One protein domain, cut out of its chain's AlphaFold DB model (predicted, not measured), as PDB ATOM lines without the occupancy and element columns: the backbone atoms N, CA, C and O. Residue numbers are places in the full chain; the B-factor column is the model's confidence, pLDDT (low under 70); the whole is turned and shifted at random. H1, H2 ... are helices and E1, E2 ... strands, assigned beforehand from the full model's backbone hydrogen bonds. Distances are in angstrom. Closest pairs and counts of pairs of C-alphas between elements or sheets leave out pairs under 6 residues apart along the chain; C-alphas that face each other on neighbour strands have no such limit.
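What this domain is: This is residues 26 to 135 of the 140 residues of an uncharacterized protein of Halobacteriovoraceae bacterium (UniProt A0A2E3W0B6). Two five-stranded sheets lie face to face as a flat sandwich, the strands of one crossing those of the other at 79 degrees. One sheet is a meander, E5 to E9; the other is made of E1 to E4 from the beginning of the printed part and E10 from its end, while the small helix H1 grazes the meander sheet. The 110 printed residues hold ten named strands and one named helix, in the order E1 E2 H1 E3 E4 E5 E6 E7 E8 E9 E10, and the class is mostly strand. The sheets run E5 E6 E7 E8 E9 and E4 E3 E2 E1 E10, both antiparallel. The whole is compact, with a radius of gyration of the C-alphas of 13.7 A and spans of 40 by 38 by 18 A.

Where its parts are: In the meander sheet, E5 is residues 74 to 78, E6 residues 83 to 91 (27.0 A), E7 residues 98 to 107 (26.5 A), E8 residues 113 to 119 (16.8 A) and E9 residues 122 to 126. C-alpha 98, where E7 begins, is at (193.183, 233.417, 176.566). In the other sheet, E4 is residues 66 to 70, E3 residues 58 to 63 (16.8 A), E2 residues 32 to 37 (17.2 A), E1 residues 26 to 28 and E10 residues 131 to 134. E1 begins at C-alpha 26, (186.091, 209.352, 173.784), and E10 ends at C-alpha 134, (189.187, 205.445, 169.387). H1 is residues 49 to 52.

How they stand to each other: The meander has each strand the antiparallel neighbour of the one before. Between E6 and E7, a hairpin, N 86 and O 104 are 2.8 A apart, within hydrogen-bond range. So are N 105 and O 114 of the hairpin E7 and E8, at 2.8 A. In the other sheet N 35 of E2 and O 60 of E3 are within hydrogen-bond range at 2.8 A, and so are N 28 of E1 and O 131 of E10 at 2.9 A. Across the sandwich, the closest C-alphas of E4 and E6 are those of Tyr 70 and Val 88, 7.4 A apart; those of E8 and E10 are Leu 113 and Cys 132, 7.4 A. E2 and E7 are apart. H1 only grazes the meander sheet; its closest C-alpha pair with E5 is Ile 52 and Gly 75, 5.0 A. H1 is too short for an O i to N i+4 pair, and its one O i to N i+3 pair is not within range.

The domain as a whole: The C-alphas of Gly 46 and Asp 65 are the two farthest apart, 40.4 A. The printed part has no cut. The link from E2 to H1, 11 residues, is long. The mean pLDDT of the printed part is 81.0; residues 40 to 55, 80 to 81, 108 to 111 and 128 are under 70.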
ATOM      1  N   GLU A  26     186.830 209.189 172.540       88.38
ATOM      2  CA  GLU A  26     186.091 209.352 173.784       88.38
ATOM      3  C   GLU A  26     186.854 208.700 174.942       88.38
ATOM      4  O   GLU A  26     187.166 207.517 174.883       88.38
ATOM      5  N   CYS A  27     187.088 209.441 176.025       87.69
ATOM      6  CA  CYS A  27     187.570 208.899 177.294       87.69
ATOM      7  C   CYS A  27     186.652 209.278 178.445       87.69
ATOM      8  O   CYS A  27     186.177 210.413 178.522       87.69
ATOM      9  N   THR A  28     186.480 208.380 179.411       88.81
ATOM     10  CA  THR A  28     185.714 208.665 180.629       88.81
ATOM     11  C   THR A  28     186.257 207.929 181.850       88.81
ATOM     12  O   THR A  28     186.682 206.785 181.749       88.81
ATOM     13  N   ASP A  29     186.208 208.561 183.022       86.88
ATOM     14  CA  ASP A  29     186.421 207.901 184.326       86.88
ATOM     15  C   ASP A  29     185.094 207.637 185.072       86.88
ATOM     16  O   ASP A  29     185.070 207.321 186.264       86.88
ATOM     17  N   GLY A  30     183.963 207.832 184.382       85.25
ATOM     18  CA  GLY A  30     182.609 207.768 184.934       85.25
ATOM     19  C   GLY A  30     182.126 209.065 185.599       85.25
ATOM     20  O   GLY A  30     180.925 209.218 185.820       85.25
ATOM     21  N   THR A  31     183.018 210.015 185.887       87.38
ATOM     22  CA  THR A  31     182.691 211.342 186.448       87.38
ATOM     23  C   THR A  31     182.881 212.450 185.417       87.38
ATOM     24  O   THR A  31     182.060 213.370 185.315       87.38
ATOM     25  N   VAL A  32     183.974 212.370 184.670       90.00
ATOM     26  CA  VAL A  32     184.354 213.273 183.594       90.00
ATOM     27  C   VAL A  32     184.459 212.459 182.319       90.00
ATOM     28  O   VAL A  32     185.063 211.392 182.304       90.00
ATOM     29  N   LYS A  33     183.902 213.001 181.242       91.81
ATOM     30  CA  LYS A  33     184.038 212.475 179.891       91.81
ATOM     31  C   LYS A  33     184.670 213.540 178.998       91.81
ATOM     32  O   LYS A  33     184.213 214.685 178.992       91.81
ATOM     33  N   VAL A  34     185.718 213.167 178.276       90.75
ATOM     34  CA  VAL A  34     186.424 213.995 177.296       90.75
ATOM     35  C   VAL A  34     186.219 213.361 175.929       90.75
ATOM     36  O   VAL A  34     186.517 212.190 175.737       90.75
ATOM     37  N   GLU A  35     185.690 214.133 174.995       90.75
ATOM     38  CA  GLU A  35     185.452 213.733 173.611       90.75
ATOM     39  C   GLU A  35     186.197 214.716 172.709       90.75
ATOM     40  O   GLU A  35     186.159 215.923 172.974       90.75
ATOM     41  N   TYR A  36     186.853 214.258 171.645       86.88
ATOM     42  CA  TYR A  36     187.406 215.185 170.659       86.88
ATOM     43  C   TYR A  36     187.388 214.632 169.231       86.88
ATOM     44  O   TYR A  36     187.338 213.427 169.002       86.88
ATOM     45  N   THR A  37     187.395 215.560 168.277       82.69
ATOM     46  CA  THR A  37     187.471 215.317 166.835       82.69
ATOM     47  C   THR A  37     188.684 216.055 166.299       82.69
ATOM     48  O   THR A  37     188.840 217.257 166.567       82.69
ATOM     49  N   TYR A  38     189.514 215.359 165.530       75.75
ATOM     50  CA  TYR A  38     190.645 215.947 164.829       75.75
ATOM     51  C   TYR A  38     190.225 216.317 163.404       75.75
ATOM     52  O   TYR A  38     189.789 215.475 162.624       75.75
ATOM     53  N   GLN A  39     190.327 217.598 163.047       70.06
ATOM     54  CA  GLN A  39     189.989 218.075 161.706       70.06
ATOM     55  C   GLN A  39     191.135 218.909 161.144       70.06
ATOM     56  O   GLN A  39     191.149 220.133 161.282       70.06
ATOM     57  N   GLY A  40     192.082 218.248 160.487       60.62
ATOM     58  CA  GLY A  40     193.205 218.906 159.827       60.62
ATOM     59  C   GLY A  40     194.208 217.906 159.264       60.62
ATOM     60  O   GLY A  40     194.073 216.701 159.458       60.62
ATOM     61  N   GLU A  41     195.216 218.409 158.562       56.66
ATOM     62  CA  GLU A  41     196.433 217.641 158.291       56.66
ATOM     63  C   GLU A  41     197.317 217.709 159.536       56.66
ATOM     64  O   GLU A  41     197.373 218.750 160.190       56.66
ATOM     65  N   ILE A  42     197.917 216.581 159.930       59.69
ATOM     66  CA  ILE A  42     198.889 216.544 161.030       59.69
ATOM     67  C   ILE A  42     200.019 217.520 160.690       59.69
ATOM     68  O   ILE A  42     200.661 217.308 159.659       59.69
ATOM     69  N   PRO A  43     200.265 218.558 161.514       55.94
ATOM     70  CA  PRO A  43     201.314 219.506 161.206       55.94
ATOM     71  C   PRO A  43     202.663 218.792 161.179       55.94
ATOM     72  O   PRO A  43     203.023 218.090 162.130       55.94
ATOM     73  N   GLU A  44     203.418 218.959 160.094       59.34
ATOM     74  CA  GLU A  44     204.776 218.425 160.019       59.34
ATOM     75  C   GLU A  44     205.685 219.123 161.045       59.34
ATOM     76  O   GLU A  44     205.472 220.270 161.452       59.34
ATOM     77  N   VAL A  45     206.748 218.432 161.468       55.53
ATOM     78  CA  VAL A  45     207.736 218.993 162.398       55.53
ATOM     79  C   VAL A  45     208.331 220.278 161.808       55.53
ATOM     80  O   VAL A  45     209.137 220.230 160.881       55.53
ATOM     81  N   GLY A  46     207.967 221.428 162.384       54.44
ATOM     82  CA  GLY A  46     208.437 222.751 161.956       54.44
ATOM     83  C   GLY A  46     207.373 223.666 161.340       54.44
ATOM     84  O   GLY A  46     207.720 224.792 160.974       54.44
ATOM     85  N   GLU A  47     206.111 223.237 161.242       55.97
ATOM     86  CA  GLU A  47     204.998 224.129 160.889       55.97
ATOM     87  C   GLU A  47     204.723 225.191 161.970       55.97
ATOM     88  O   GLU A  47     205.046 225.022 163.151       55.97
ATOM     89  N   LEU A  48     204.181 226.341 161.553       54.59
ATOM     90  CA  LEU A  48     203.982 227.503 162.421       54.59
ATOM     91  C   LEU A  48     202.860 227.247 163.439       54.59
ATOM     92  O   LEU A  48     201.795 226.736 163.107       54.59
ATOM     93  N   GLU A  49     203.057 227.716 164.677       56.28
ATOM     94  CA  GLU A  49     202.102 227.593 165.796       56.28
ATOM     95  C   GLU A  49     200.678 228.099 165.467       56.28
ATOM     96  O   GLU A  49     199.705 227.695 166.105       56.28
ATOM     97  N   SER A  50     200.534 228.982 164.470       55.88
ATOM     98  CA  SER A  50     199.243 229.512 164.017       55.88
ATOM     99  C   SER A  50     198.345 228.475 163.354       55.88
ATOM    100  O   SER A  50     197.125 228.659 163.355       55.88
ATOM    101  N   ASP A  51     198.917 227.425 162.777       60.72
ATOM    102  CA  ASP A  51     198.185 226.475 161.934       60.72
ATOM    103  C   ASP A  51     197.522 225.395 162.805       60.72
ATOM    104  O   ASP A  51     196.379 225.000 162.572       60.72
ATOM    105  N   ILE A  52     198.153 225.088 163.943       62.84
ATOM    106  CA  ILE A  52     197.683 224.153 164.974       62.84
ATOM    107  C   ILE A  52     196.289 224.540 165.515       62.84
ATOM    108  O   ILE A  52     195.475 223.667 165.814       62.84
ATOM    109  N   PHE A  53     195.983 225.842 165.617       67.31
ATOM    110  CA  PHE A  53     194.707 226.355 166.146       67.31
ATOM    111  C   PHE A  53     193.648 226.691 165.082       67.31
ATOM    112  O   PHE A  53     192.527 227.065 165.447       67.31
ATOM    113  N   GLN A  54     193.998 226.633 163.794       63.16
ATOM    114  CA  GLN A  54     193.080 226.917 162.677       63.16
ATOM    115  C   GLN A  54     192.318 225.680 162.208       63.16
ATOM    116  O   GLN A  54     191.275 225.805 161.561       63.16
ATOM    117  N   ASN A  55     192.818 224.506 162.575       63.19
ATOM    118  CA  ASN A  55     192.181 223.227 162.338       63.19
ATOM    119  C   ASN A  55     190.816 223.197 163.039       63.19
ATOM    120  O   ASN A  55     190.669 223.674 164.168       63.19
ATOM    121  N   GLY A  56     189.792 222.673 162.358       73.62
ATOM    122  CA  GLY A  56     188.392 222.627 162.811       73.62
ATOM    123  C   GLY A  56     188.153 221.696 164.005       73.62
ATOM    124  O   GLY A  56     187.053 221.173 164.166       73.62
ATOM    125  N   ASN A  57     189.192 221.465 164.807       83.56
ATOM    126  CA  ASN A  57     189.234 220.589 165.955       83.56
ATOM    127  C   ASN A  57     188.134 220.959 166.946       83.56
ATOM    128  O   ASN A  57     187.893 222.134 167.260       83.56
ATOM    129  N   VAL A  58     187.481 219.931 167.471       88.38
ATOM    130  CA  VAL A  58     186.417 220.086 168.456       88.38
ATOM    131  C   VAL A  58     186.772 219.261 169.672       88.38
ATOM    132  O   VAL A  58     187.046 218.080 169.544       88.38
ATOM    133  N   VAL A  59     186.719 219.869 170.853       90.94
ATOM    134  CA  VAL A  59     186.825 219.156 172.132       90.94
ATOM    135  C   VAL A  59     185.552 219.404 172.919       90.94
ATOM    136  O   VAL A  59     185.097 220.542 173.049       90.94
ATOM    137  N   LYS A  60     184.972 218.352 173.479       93.75
ATOM    138  CA  LYS A  60     183.832 218.416 174.382       93.75
ATOM    139  C   LYS A  60     184.200 217.771 175.711       93.75
ATOM    140  O   LYS A  60     184.695 216.656 175.769       93.75
ATOM    141  N   ILE A  61     183.943 218.497 176.792       93.56
ATOM    142  CA  ILE A  61     184.169 218.038 178.161       93.56
ATOM    143  C   ILE A  61     182.819 217.988 178.860       93.56
ATOM    144  O   ILE A  61     182.116 218.998 178.929       93.56
ATOM    145  N   THR A  62     182.466 216.832 179.403       93.69
ATOM    146  CA  THR A  62     181.229 216.611 180.151       93.69
ATOM    147  C   THR A  62     181.565 216.222 181.587       93.69
ATOM    148  O   THR A  62     182.404 215.355 181.815       93.69
ATOM    149  N   LYS A  63     180.924 216.867 182.567       90.19
ATOM    150  CA  LYS A  63     181.073 216.563 183.997       90.19
ATOM    151  C   LYS A  63     179.722 216.669 184.696       90.19
ATOM    152  O   LYS A  63     179.175 217.768 184.832       90.19
ATOM    153  N   GLY A  64     179.196 215.534 185.156       87.75
ATOM    154  CA  GLY A  64     177.805 215.445 185.612       87.75
ATOM    155  C   GLY A  64     176.845 215.913 184.511       87.75
ATOM    156  O   GLY A  64     176.973 215.497 183.365       87.75
ATOM    157  N   ASP A  65     175.944 216.840 184.840       88.06
ATOM    158  CA  ASP A  65     174.938 217.361 183.897       88.06
ATOM    159  C   ASP A  65     175.442 218.525 183.021       88.06
ATOM    160  O   ASP A  65     174.688 219.085 182.222       88.06
ATOM    161  N   LYS A  66     176.702 218.946 183.185       90.12
ATOM    162  CA  LYS A  66     177.281 220.080 182.451       90.12
ATOM    163  C   LYS A  66     178.155 219.585 181.310       90.12
ATOM    164  O   LYS A  66     178.961 218.677 181.493       90.12
ATOM    165  N   SER A  67     178.040 220.235 180.155       92.88
ATOM    166  CA  SER A  67     178.857 219.948 178.980       92.88
ATOM    167  C   SER A  67     179.385 221.237 178.358       92.88
ATOM    168  O   SER A  67     178.655 222.223 178.237       92.88
ATOM    169  N   TYR A  68     180.657 221.222 177.978       93.38
ATOM    170  CA  TYR A  68     181.386 222.355 177.423       93.38
ATOM    171  C   TYR A  68     182.010 221.931 176.101       93.38
ATOM    172  O   TYR A  68     182.865 221.053 176.085       93.38
ATOM    173  N   THR A  69     181.593 222.552 174.999       93.12
ATOM    174  CA  THR A  69     182.145 222.279 173.666       93.12
ATOM    175  C   THR A  69     182.988 223.453 173.189       93.12
ATOM    176  O   THR A  69     182.508 224.584 173.094       93.12
ATOM    177  N   TYR A  70     184.231 223.158 172.834       89.88
ATOM    178  CA  TYR A  70     185.231 224.090 172.341       89.88
ATOM    179  C   TYR A  70     185.496 223.794 170.866       89.88
ATOM    180  O   TYR A  70     185.778 222.660 170.501       89.88
ATOM    181  N   LYS A  71     185.360 224.820 170.022       87.12
ATOM    182  CA  LYS A  71     185.531 224.743 168.554       87.12
ATOM    183  C   LYS A  71     186.546 225.754 168.015       87.12
ATOM    184  O   LYS A  71     186.631 225.984 166.816       87.12
ATOM    185  N   LYS A  72     187.195 226.491 168.913       83.50
ATOM    186  CA  LYS A  72     188.156 227.554 168.609       83.50
ATOM    187  C   LYS A  72     189.301 227.435 169.593       83.50
ATOM    188  O   LYS A  72     189.044 227.101 170.747       83.50
ATOM    189  N   TRP A  73     190.512 227.751 169.138       86.44
ATOM    190  CA  TRP A  73     191.727 227.675 169.958       86.44
ATOM    191  C   TRP A  73     191.913 226.285 170.583       86.44
ATOM    192  O   TRP A  73     192.263 226.149 171.755       86.44
ATOM    193  N   VAL A  74     191.624 225.261 169.780       87.19
ATOM    194  CA  VAL A  74     191.884 223.857 170.087       87.19
ATOM    195  C   VAL A  74     193.106 223.458 169.274       87.19
ATOM    196  O   VAL A  74     193.017 223.322 168.055       87.19
ATOM    197  N   GLY A  75     194.242 223.342 169.948       84.31
ATOM    198  CA  GLY A  75     195.485 222.907 169.339       84.31
ATOM    199  C   GLY A  75     195.692 221.419 169.564       84.31
ATOM    200  O   GLY A  75     195.521 220.946 170.686       84.31
ATOM    201  N   ILE A  76     196.044 220.698 168.503       81.00
ATOM    202  CA  ILE A  76     196.400 219.279 168.569       81.00
ATOM    203  C   ILE A  76     197.747 219.112 167.872       81.00
ATOM    204  O   ILE A  76     197.898 219.528 166.725       81.00
ATOM    205  N   ALA A  77     198.717 218.541 168.579       77.25
ATOM    206  CA  ALA A  77     200.037 218.221 168.053       77.25
ATOM    207  C   ALA A  77     200.293 216.727 168.237       77.25
ATOM    208  O   ALA A  77     200.090 216.206 169.329       77.25
ATOM    209  N   THR A  78     200.751 216.053 167.188       74.44
ATOM    210  CA  THR A  78     200.994 214.605 167.210       74.44
ATOM    211  C   THR A  78     202.490 214.333 167.167       74.44
ATOM    212  O   THR A  78     203.203 214.996 166.408       74.44
ATOM    213  N   ASP A  79     202.981 213.341 167.902       70.69
ATOM    214  CA  ASP A  79     204.389 212.929 167.814       70.69
ATOM    215  C   ASP A  79     204.683 211.985 166.629       70.69
ATOM    216  O   ASP A  79     205.848 211.756 166.300       70.69
ATOM    217  N   GLY A  80     203.643 211.459 165.968       67.12
ATOM    218  CA  GLY A  80     203.753 210.484 164.874       67.12
ATOM    219  C   GLY A  80     204.057 209.048 165.326       67.12
ATOM    220  O   GLY A  80     204.227 208.165 164.484       67.12
ATOM    221  N   PHE A  81     204.113 208.804 166.633       69.19
ATOM    222  CA  PHE A  81     204.364 207.515 167.284       69.19
ATOM    223  C   PHE A  81     203.199 207.075 168.181       69.19
ATOM    224  O   PHE A  81     203.376 206.207 169.034       69.19
ATOM    225  N   GLY A  82     202.021 207.666 167.969       71.25
ATOM    226  CA  GLY A  82     200.786 207.315 168.658       71.25
ATOM    227  C   GLY A  82     200.482 208.174 169.882       71.25
ATOM    228  O   GLY A  82     199.452 207.937 170.495       71.25
ATOM    229  N   ASN A  83     201.298 209.176 170.244       77.25
ATOM    230  CA  ASN A  83     200.959 210.098 171.335       77.25
ATOM    231  C   ASN A  83     200.660 211.496 170.813       77.25
ATOM    232  O   ASN A  83     201.481 212.147 170.159       77.25
ATOM    233  N   ASP A  84     199.511 211.999 171.229       80.31
ATOM    234  CA  ASP A  84     198.995 213.273 170.773       80.31
ATOM    235  C   ASP A  84     198.760 214.186 171.978       80.31
ATOM    236  O   ASP A  84     198.250 213.770 173.019       80.31
ATOM    237  N   LEU A  85     199.147 215.452 171.839       85.88
ATOM    238  CA  LEU A  85     198.939 216.520 172.807       85.88
ATOM    239  C   LEU A  85     197.759 217.384 172.366       85.88
ATOM    240  O   LEU A  85     197.759 217.924 171.260       85.88
ATOM    241  N   VAL A  86     196.803 217.594 173.266       88.50
ATOM    242  CA  VAL A  86     195.652 218.472 173.063       88.50
ATOM    243  C   VAL A  86     195.694 219.617 174.058       88.50
ATOM    244  O   VAL A  86     195.706 219.420 175.274       88.50
ATOM    245  N   GLN A  87     195.631 220.836 173.532       91.50
ATOM    246  CA  GLN A  87     195.510 222.050 174.323       91.50
ATOM    247  C   GLN A  87     194.274 222.832 173.915       91.50
ATOM    248  O   GLN A  87     194.060 223.140 172.744       91.50
ATOM    249  N   VAL A  88     193.462 223.196 174.901       92.56
ATOM    250  CA  VAL A  88     192.233 223.955 174.677       92.56
ATOM    251  C   VAL A  88     192.294 225.253 175.447       92.56
ATOM    252  O   VAL A  88     192.537 225.269 176.658       92.56
ATOM    253  N   TYR A  89     191.992 226.339 174.747       91.31
ATOM    254  CA  TYR A  89     191.884 227.669 175.319       91.31
ATOM    255  C   TYR A  89     190.475 228.226 175.111       91.31
ATOM    256  O   TYR A  89     189.796 227.945 174.123       91.31
ATOM    257  N   LYS A  90     190.033 229.069 176.039       89.94
ATOM    258  CA  LYS A  90     188.853 229.926 175.870       89.94
ATOM    259  C   LYS A  90     189.273 231.389 175.929       89.94
ATOM    260  O   LYS A  90     190.336 231.712 176.454       89.94
ATOM    261  N   ALA A  91     188.409 232.275 175.439       88.56
ATOM    262  CA  ALA A  91     188.583 233.707 175.650       88.56
ATOM    263  C   ALA A  91     188.656 234.008 177.155       88.56
ATOM    264  O   ALA A  91     187.799 233.560 177.923       88.56
ATOM    265  N   GLY A  92     189.697 234.734 177.555       86.62
ATOM    266  CA  GLY A  92     189.884 235.172 178.929       86.62
ATOM    267  C   GLY A  92     189.167 236.487 179.231       86.62
ATOM    268  O   GLY A  92     188.326 236.971 178.465       86.62
ATOM    269  N   GLY A  93     189.485 237.051 180.393       82.81
ATOM    270  CA  GLY A  93     188.943 238.323 180.860       82.81
ATOM    271  C   GLY A  93     189.913 239.497 180.721       82.81
ATOM    272  O   GLY A  93     190.813 239.534 179.892       82.81
ATOM    273  N   PHE A  94     189.753 240.486 181.596       84.25
ATOM    274  CA  PHE A  94     190.601 241.683 181.612       84.25
ATOM    275  C   PHE A  94     192.098 241.384 181.827       84.25
ATOM    276  O   PHE A  94     192.952 242.150 181.391       84.25
ATOM    277  N   HIS A  95     192.419 240.277 182.504       84.06
ATOM    278  CA  HIS A  95     193.788 239.925 182.887       84.06
ATOM    279  C   HIS A  95     194.510 239.013 181.887       84.06
ATOM    280  O   HIS A  95     195.734 238.913 181.947       84.06
ATOM    281  N   SER A  96     193.791 238.362 180.973       86.62
ATOM    282  CA  SER A  96     194.362 237.443 179.989       86.62
ATOM    283  C   SER A  96     193.481 237.377 178.745       86.62
ATOM    284  O   SER A  96     192.262 237.300 178.833       86.62
ATOM    285  N   LEU A  97     194.098 237.385 177.560       86.19
ATOM    286  CA  LEU A  97     193.351 237.245 176.304       86.19
ATOM    287  C   LEU A  97     192.794 235.827 176.131       86.19
ATOM    288  O   LEU A  97     191.694 235.651 175.607       86.19
ATOM    289  N   LEU A  98     193.545 234.828 176.596       88.62
ATOM    290  CA  LEU A  98     193.183 233.417 176.566       88.62
ATOM    291  C   LEU A  98     193.427 232.782 177.937       88.62
ATOM    292  O   LEU A  98     194.389 233.116 178.631       88.62
ATOM    293  N   GLU A  99     192.557 231.851 178.306       91.38
ATOM    294  CA  GLU A  99     192.686 230.998 179.488       91.38
ATOM    295  C   GLU A  99     192.725 229.539 179.037       91.38
ATOM    296  O   GLU A  99     191.832 229.093 178.313       91.38
ATOM    297  N   GLN A 100     193.745 228.794 179.466       92.50
ATOM    298  CA  GLN A 100     193.844 227.361 179.201       92.50
ATOM    299  C   GLN A 100     192.803 226.611 180.043       92.50
ATOM    300  O   GLN A 100     192.695 226.826 181.253       92.50
ATOM    301  N   VAL A 101     192.025 225.743 179.401       94.44
ATOM    302  CA  VAL A 101     190.967 224.942 180.041       94.44
ATOM    303  C   VAL A 101     191.193 223.445 179.922       94.44
ATOM    304  O   VAL A 101     190.581 222.688 180.672       94.44
ATOM    305  N   ALA A 102     192.063 223.016 179.016       94.06
ATOM    306  CA  ALA A 102     192.513 221.640 178.938       94.06
ATOM    307  C   ALA A 102     193.951 221.584 178.424       94.06
ATOM    308  O   ALA A 102     194.337 222.380 177.566       94.06
ATOM    309  N   ASP A 103     194.709 220.645 178.970       94.31
ATOM    310  CA  ASP A 103     196.061 220.286 178.559       94.31
ATOM    311  C   ASP A 103     196.238 218.806 178.864       94.31
ATOM    312  O   ASP A 103     196.320 218.432 180.038       94.31
ATOM    313  N   PHE A 104     196.168 217.959 177.847       91.25
ATOM    314  CA  PHE A 104     196.247 216.518 178.041       91.25
ATOM    315  C   PHE A 104     196.908 215.820 176.870       91.25
ATOM    316  O   PHE A 104     196.824 216.273 175.730       91.25
ATOM    317  N   THR A 105     197.532 214.693 177.168       88.25
ATOM    318  CA  THR A 105     198.023 213.740 176.189       88.25
ATOM    319  C   THR A 105     197.110 212.529 176.144       88.25
ATOM    320  O   THR A 105     196.518 212.137 177.156       88.25
ATOM    321  N   PHE A 106     196.982 211.940 174.964       82.56
ATOM    322  CA  PHE A 106     196.303 210.667 174.786       82.56
ATOM    323  C   PHE A 106     197.074 209.787 173.805       82.56
ATOM    324  O   PHE A 106     197.872 210.283 173.007       82.56
ATOM    325  N   GLU A 107     196.820 208.483 173.882       80.38
ATOM    326  CA  GLU A 107     197.347 207.511 172.926       80.38
ATOM    327  C   GLU A 107     196.301 207.182 171.858       80.38
ATOM    328  O   GLU A 107     195.136 206.912 172.171       80.38
ATOM    329  N   HIS A 108     196.714 207.284 170.596       68.88
ATOM    330  CA  HIS A 108     195.872 207.256 169.402       68.88
ATOM    331  C   HIS A 108     195.070 205.952 169.278       68.88
ATOM    332  O   HIS A 108     193.921 205.944 168.813       68.88
ATOM    333  N   GLU A 109     195.662 204.846 169.713       68.06
ATOM    334  CA  GLU A 109     195.093 203.506 169.720       68.06
ATOM    335  C   GLU A 109     194.175 203.233 170.930       68.06
ATOM    336  O   GLU A 109     193.520 202.188 170.981       68.06
ATOM    337  N   GLY A 110     194.026 204.191 171.853       62.91
ATOM    338  CA  GLY A 110     193.084 204.130 172.973       62.91
ATOM    339  C   GLY A 110     193.673 203.644 174.301       62.91
ATOM    340  O   GLY A 110     192.937 203.102 175.125       62.91
ATOM    341  N   GLY A 111     194.971 203.830 174.541       64.38
ATOM    342  CA  GLY A 111     195.659 203.319 175.731       64.38
ATOM    343  C   GLY A 111     195.561 204.169 177.004       64.38
ATOM    344  O   GLY A 111     195.498 203.608 178.100       64.38
ATOM    345  N   TYR A 112     195.575 205.501 176.902       74.31
ATOM    346  CA  TYR A 112     195.536 206.378 178.079       74.31
ATOM    347  C   TYR A 112     195.067 207.803 177.768       74.31
ATOM    348  O   TYR A 112     195.075 208.252 176.621       74.31
ATOM    349  N   LEU A 113     194.704 208.517 178.837       83.75
ATOM    350  CA  LEU A 113     194.501 209.961 178.874       83.75
ATOM    351  C   LEU A 113     195.155 210.513 180.145       83.75
ATOM    352  O   LEU A 113     194.780 210.126 181.255       83.75
ATOM    353  N   GLU A 114     196.098 211.436 179.998       89.31
ATOM    354  CA  GLU A 114     196.781 212.067 181.129       89.31
ATOM    355  C   GLU A 114     196.857 213.579 180.945       89.31
ATOM    356  O   GLU A 114     197.082 214.079 179.851       89.31
ATOM    357  N   GLY A 115     196.664 214.333 182.025       91.88
ATOM    358  CA  GLY A 115     196.776 215.783 181.970       91.88
ATOM    359  C   GLY A 115     195.844 216.492 182.930       91.88
ATOM    360  O   GLY A 115     195.543 216.006 184.021       91.88
ATOM    361  N   THR A 116     195.393 217.679 182.542       94.50
ATOM    362  CA  THR A 116     194.544 218.521 183.380       94.50
ATOM    363  C   THR A 116     193.442 219.230 182.614       94.50
ATOM    364  O   THR A 116     193.638 219.717 181.506       94.50
ATOM    365  N   LEU A 117     192.288 219.354 183.267       94.06
ATOM    366  CA  LEU A 117     191.162 220.177 182.838       94.06
ATOM    367  C   LEU A 117     190.898 221.273 183.874       94.06
ATOM    368  O   LEU A 117     191.108 221.069 185.072       94.06
ATOM    369  N   VAL A 118     190.380 222.415 183.436       93.06
ATOM    370  CA  VAL A 118     189.862 223.476 184.308       93.06
ATOM    371  C   VAL A 118     188.377 223.654 184.028       93.06
ATOM    372  O   VAL A 118     187.981 224.194 182.996       93.06
ATOM    373  N   ILE A 119     187.541 223.209 184.962       86.50
ATOM    374  CA  ILE A 119     186.081 223.253 184.848       86.50
ATOM    375  C   ILE A 119     185.561 224.167 185.949       86.50
ATOM    376  O   ILE A 119     185.801 223.922 187.125       86.50
ATOM    377  N   GLU A 120     184.877 225.245 185.563       87.06
ATOM    378  CA  GLU A 120     184.323 226.238 186.503       87.06
ATOM    379  C   GLU A 120     185.364 226.839 187.469       87.06
ATOM    380  O   GLU A 120     185.041 227.242 188.581       87.06
ATOM    381  N   GLY A 121     186.622 226.931 187.026       85.75
ATOM    382  CA  GLY A 121     187.736 227.456 187.823       85.75
ATOM    383  C   GLY A 121     188.417 226.418 188.718       85.75
ATOM    384  O   GLY A 121     189.427 226.732 189.343       85.75
ATOM    385  N   GLU A 122     187.923 225.182 188.752       88.88
ATOM    386  CA  GLU A 122     188.532 224.084 189.496       88.88
ATOM    387  C   GLU A 122     189.388 223.204 188.585       88.88
ATOM    388  O   GLU A 122     189.004 222.895 187.455       88.88
ATOM    389  N   LYS A 123     190.552 222.786 189.092       92.44
ATOM    390  CA  LYS A 123     191.483 221.915 188.370       92.44
ATOM    391  C   LYS A 123     191.133 220.445 188.597       92.44
ATOM    392  O   LYS A 123     191.025 220.006 189.740       92.44
ATOM    393  N   TYR A 124     191.034 219.692 187.511       90.56
ATOM    394  CA  TYR A 124     190.811 218.251 187.484       90.56
ATOM    395  C   TYR A 124     192.007 217.574 186.830       90.56
ATOM    396  O   TYR A 124     192.465 218.031 185.787       90.56
ATOM    397  N   PHE A 125     192.509 216.507 187.445       91.19
ATOM    398  CA  PHE A 125     193.619 215.722 186.916       91.19
ATOM    399  C   PHE A 125     193.071 214.491 186.198       91.19
ATOM    400  O   PHE A 125     192.270 213.751 186.768       91.19
ATOM    401  N   LEU A 126     193.506 214.304 184.959       88.56
ATOM    402  CA  LEU A 126     193.268 213.118 184.145       88.56
ATOM    403  C   LEU A 126     194.433 212.154 184.385       88.56
ATOM    404  O   LEU A 126     195.576 212.596 184.496       88.56
ATOM    405  N   GLY A 127     194.157 210.858 184.488       79.31
ATOM    406  CA  GLY A 127     195.183 209.832 184.681       79.31
ATOM    407  C   GLY A 127     194.660 208.444 184.320       79.31
ATOM    408  O   GLY A 127     193.522 208.317 183.884       79.31
ATOM    409  N   GLU A 128     195.454 207.397 184.568       63.12
ATOM    410  CA  GLU A 128     195.273 206.003 184.090       63.12
ATOM    411  C   GLU A 128     193.906 205.318 184.351       63.12
ATOM    412  O   GLU A 128     193.701 204.174 183.961       63.12
ATOM    413  N   LYS A 129     192.956 205.969 185.031       71.00
ATOM    414  CA  LYS A 129     191.594 205.456 185.261       71.00
ATOM    415  C   LYS A 129     190.590 205.811 184.164       71.00
ATOM    416  O   LYS A 129     189.425 205.448 184.300       71.00
ATOM    417  N   PHE A 130     190.999 206.550 183.139       77.38
ATOM    418  CA  PHE A 130     190.124 206.865 182.018       77.38
ATOM    419  C   PHE A 130     190.057 205.675 181.058       77.38
ATOM    420  O   PHE A 130     191.074 205.216 180.547       77.38
ATOM    421  N   GLU A 131     188.845 205.179 180.821       83.12
ATOM    422  CA  GLU A 131     188.554 204.205 179.774       83.12
ATOM    423  C   GLU A 131     188.392 204.965 178.459       83.12
ATOM    424  O   GLU A 131     187.528 205.840 178.366       83.12
ATOM    425  N   CYS A 132     189.236 204.654 177.473       82.50
ATOM    426  CA  CYS A 132     189.337 205.386 176.216       82.50
ATOM    427  C   CYS A 132     188.955 204.515 175.017       82.50
ATOM    428  O   CYS A 132     189.257 203.322 174.971       82.50
ATOM    429  N   ILE A 133     188.273 205.116 174.046       81.00
ATOM    430  CA  ILE A 133     187.813 204.479 172.814       81.00
ATOM    431  C   ILE A 133     188.186 205.386 171.645       81.00
ATOM    432  O   ILE A 133     187.779 206.546 171.593       81.00
ATOM    433  N   SER A 134     188.925 204.827 170.686       78.44
ATOM    434  CA  SER A 134     189.187 205.445 169.387       78.44
ATOM    435  C   SER A 134     188.186 204.916 168.356       78.44
ATOM    436  O   SER A 134     188.048 203.707 168.157       78.44
ATOM    437  N   HIS A 135     187.454 205.819 167.708       75.88
ATOM    438  CA  HIS A 135     186.464 205.500 166.679       75.88
ATOM    439  C   HIS A 135     187.055 205.496 165.261       75.88
ATOM    440  O   HIS A 135     186.431 204.928 164.363       75.88
TER     441      HIS A 135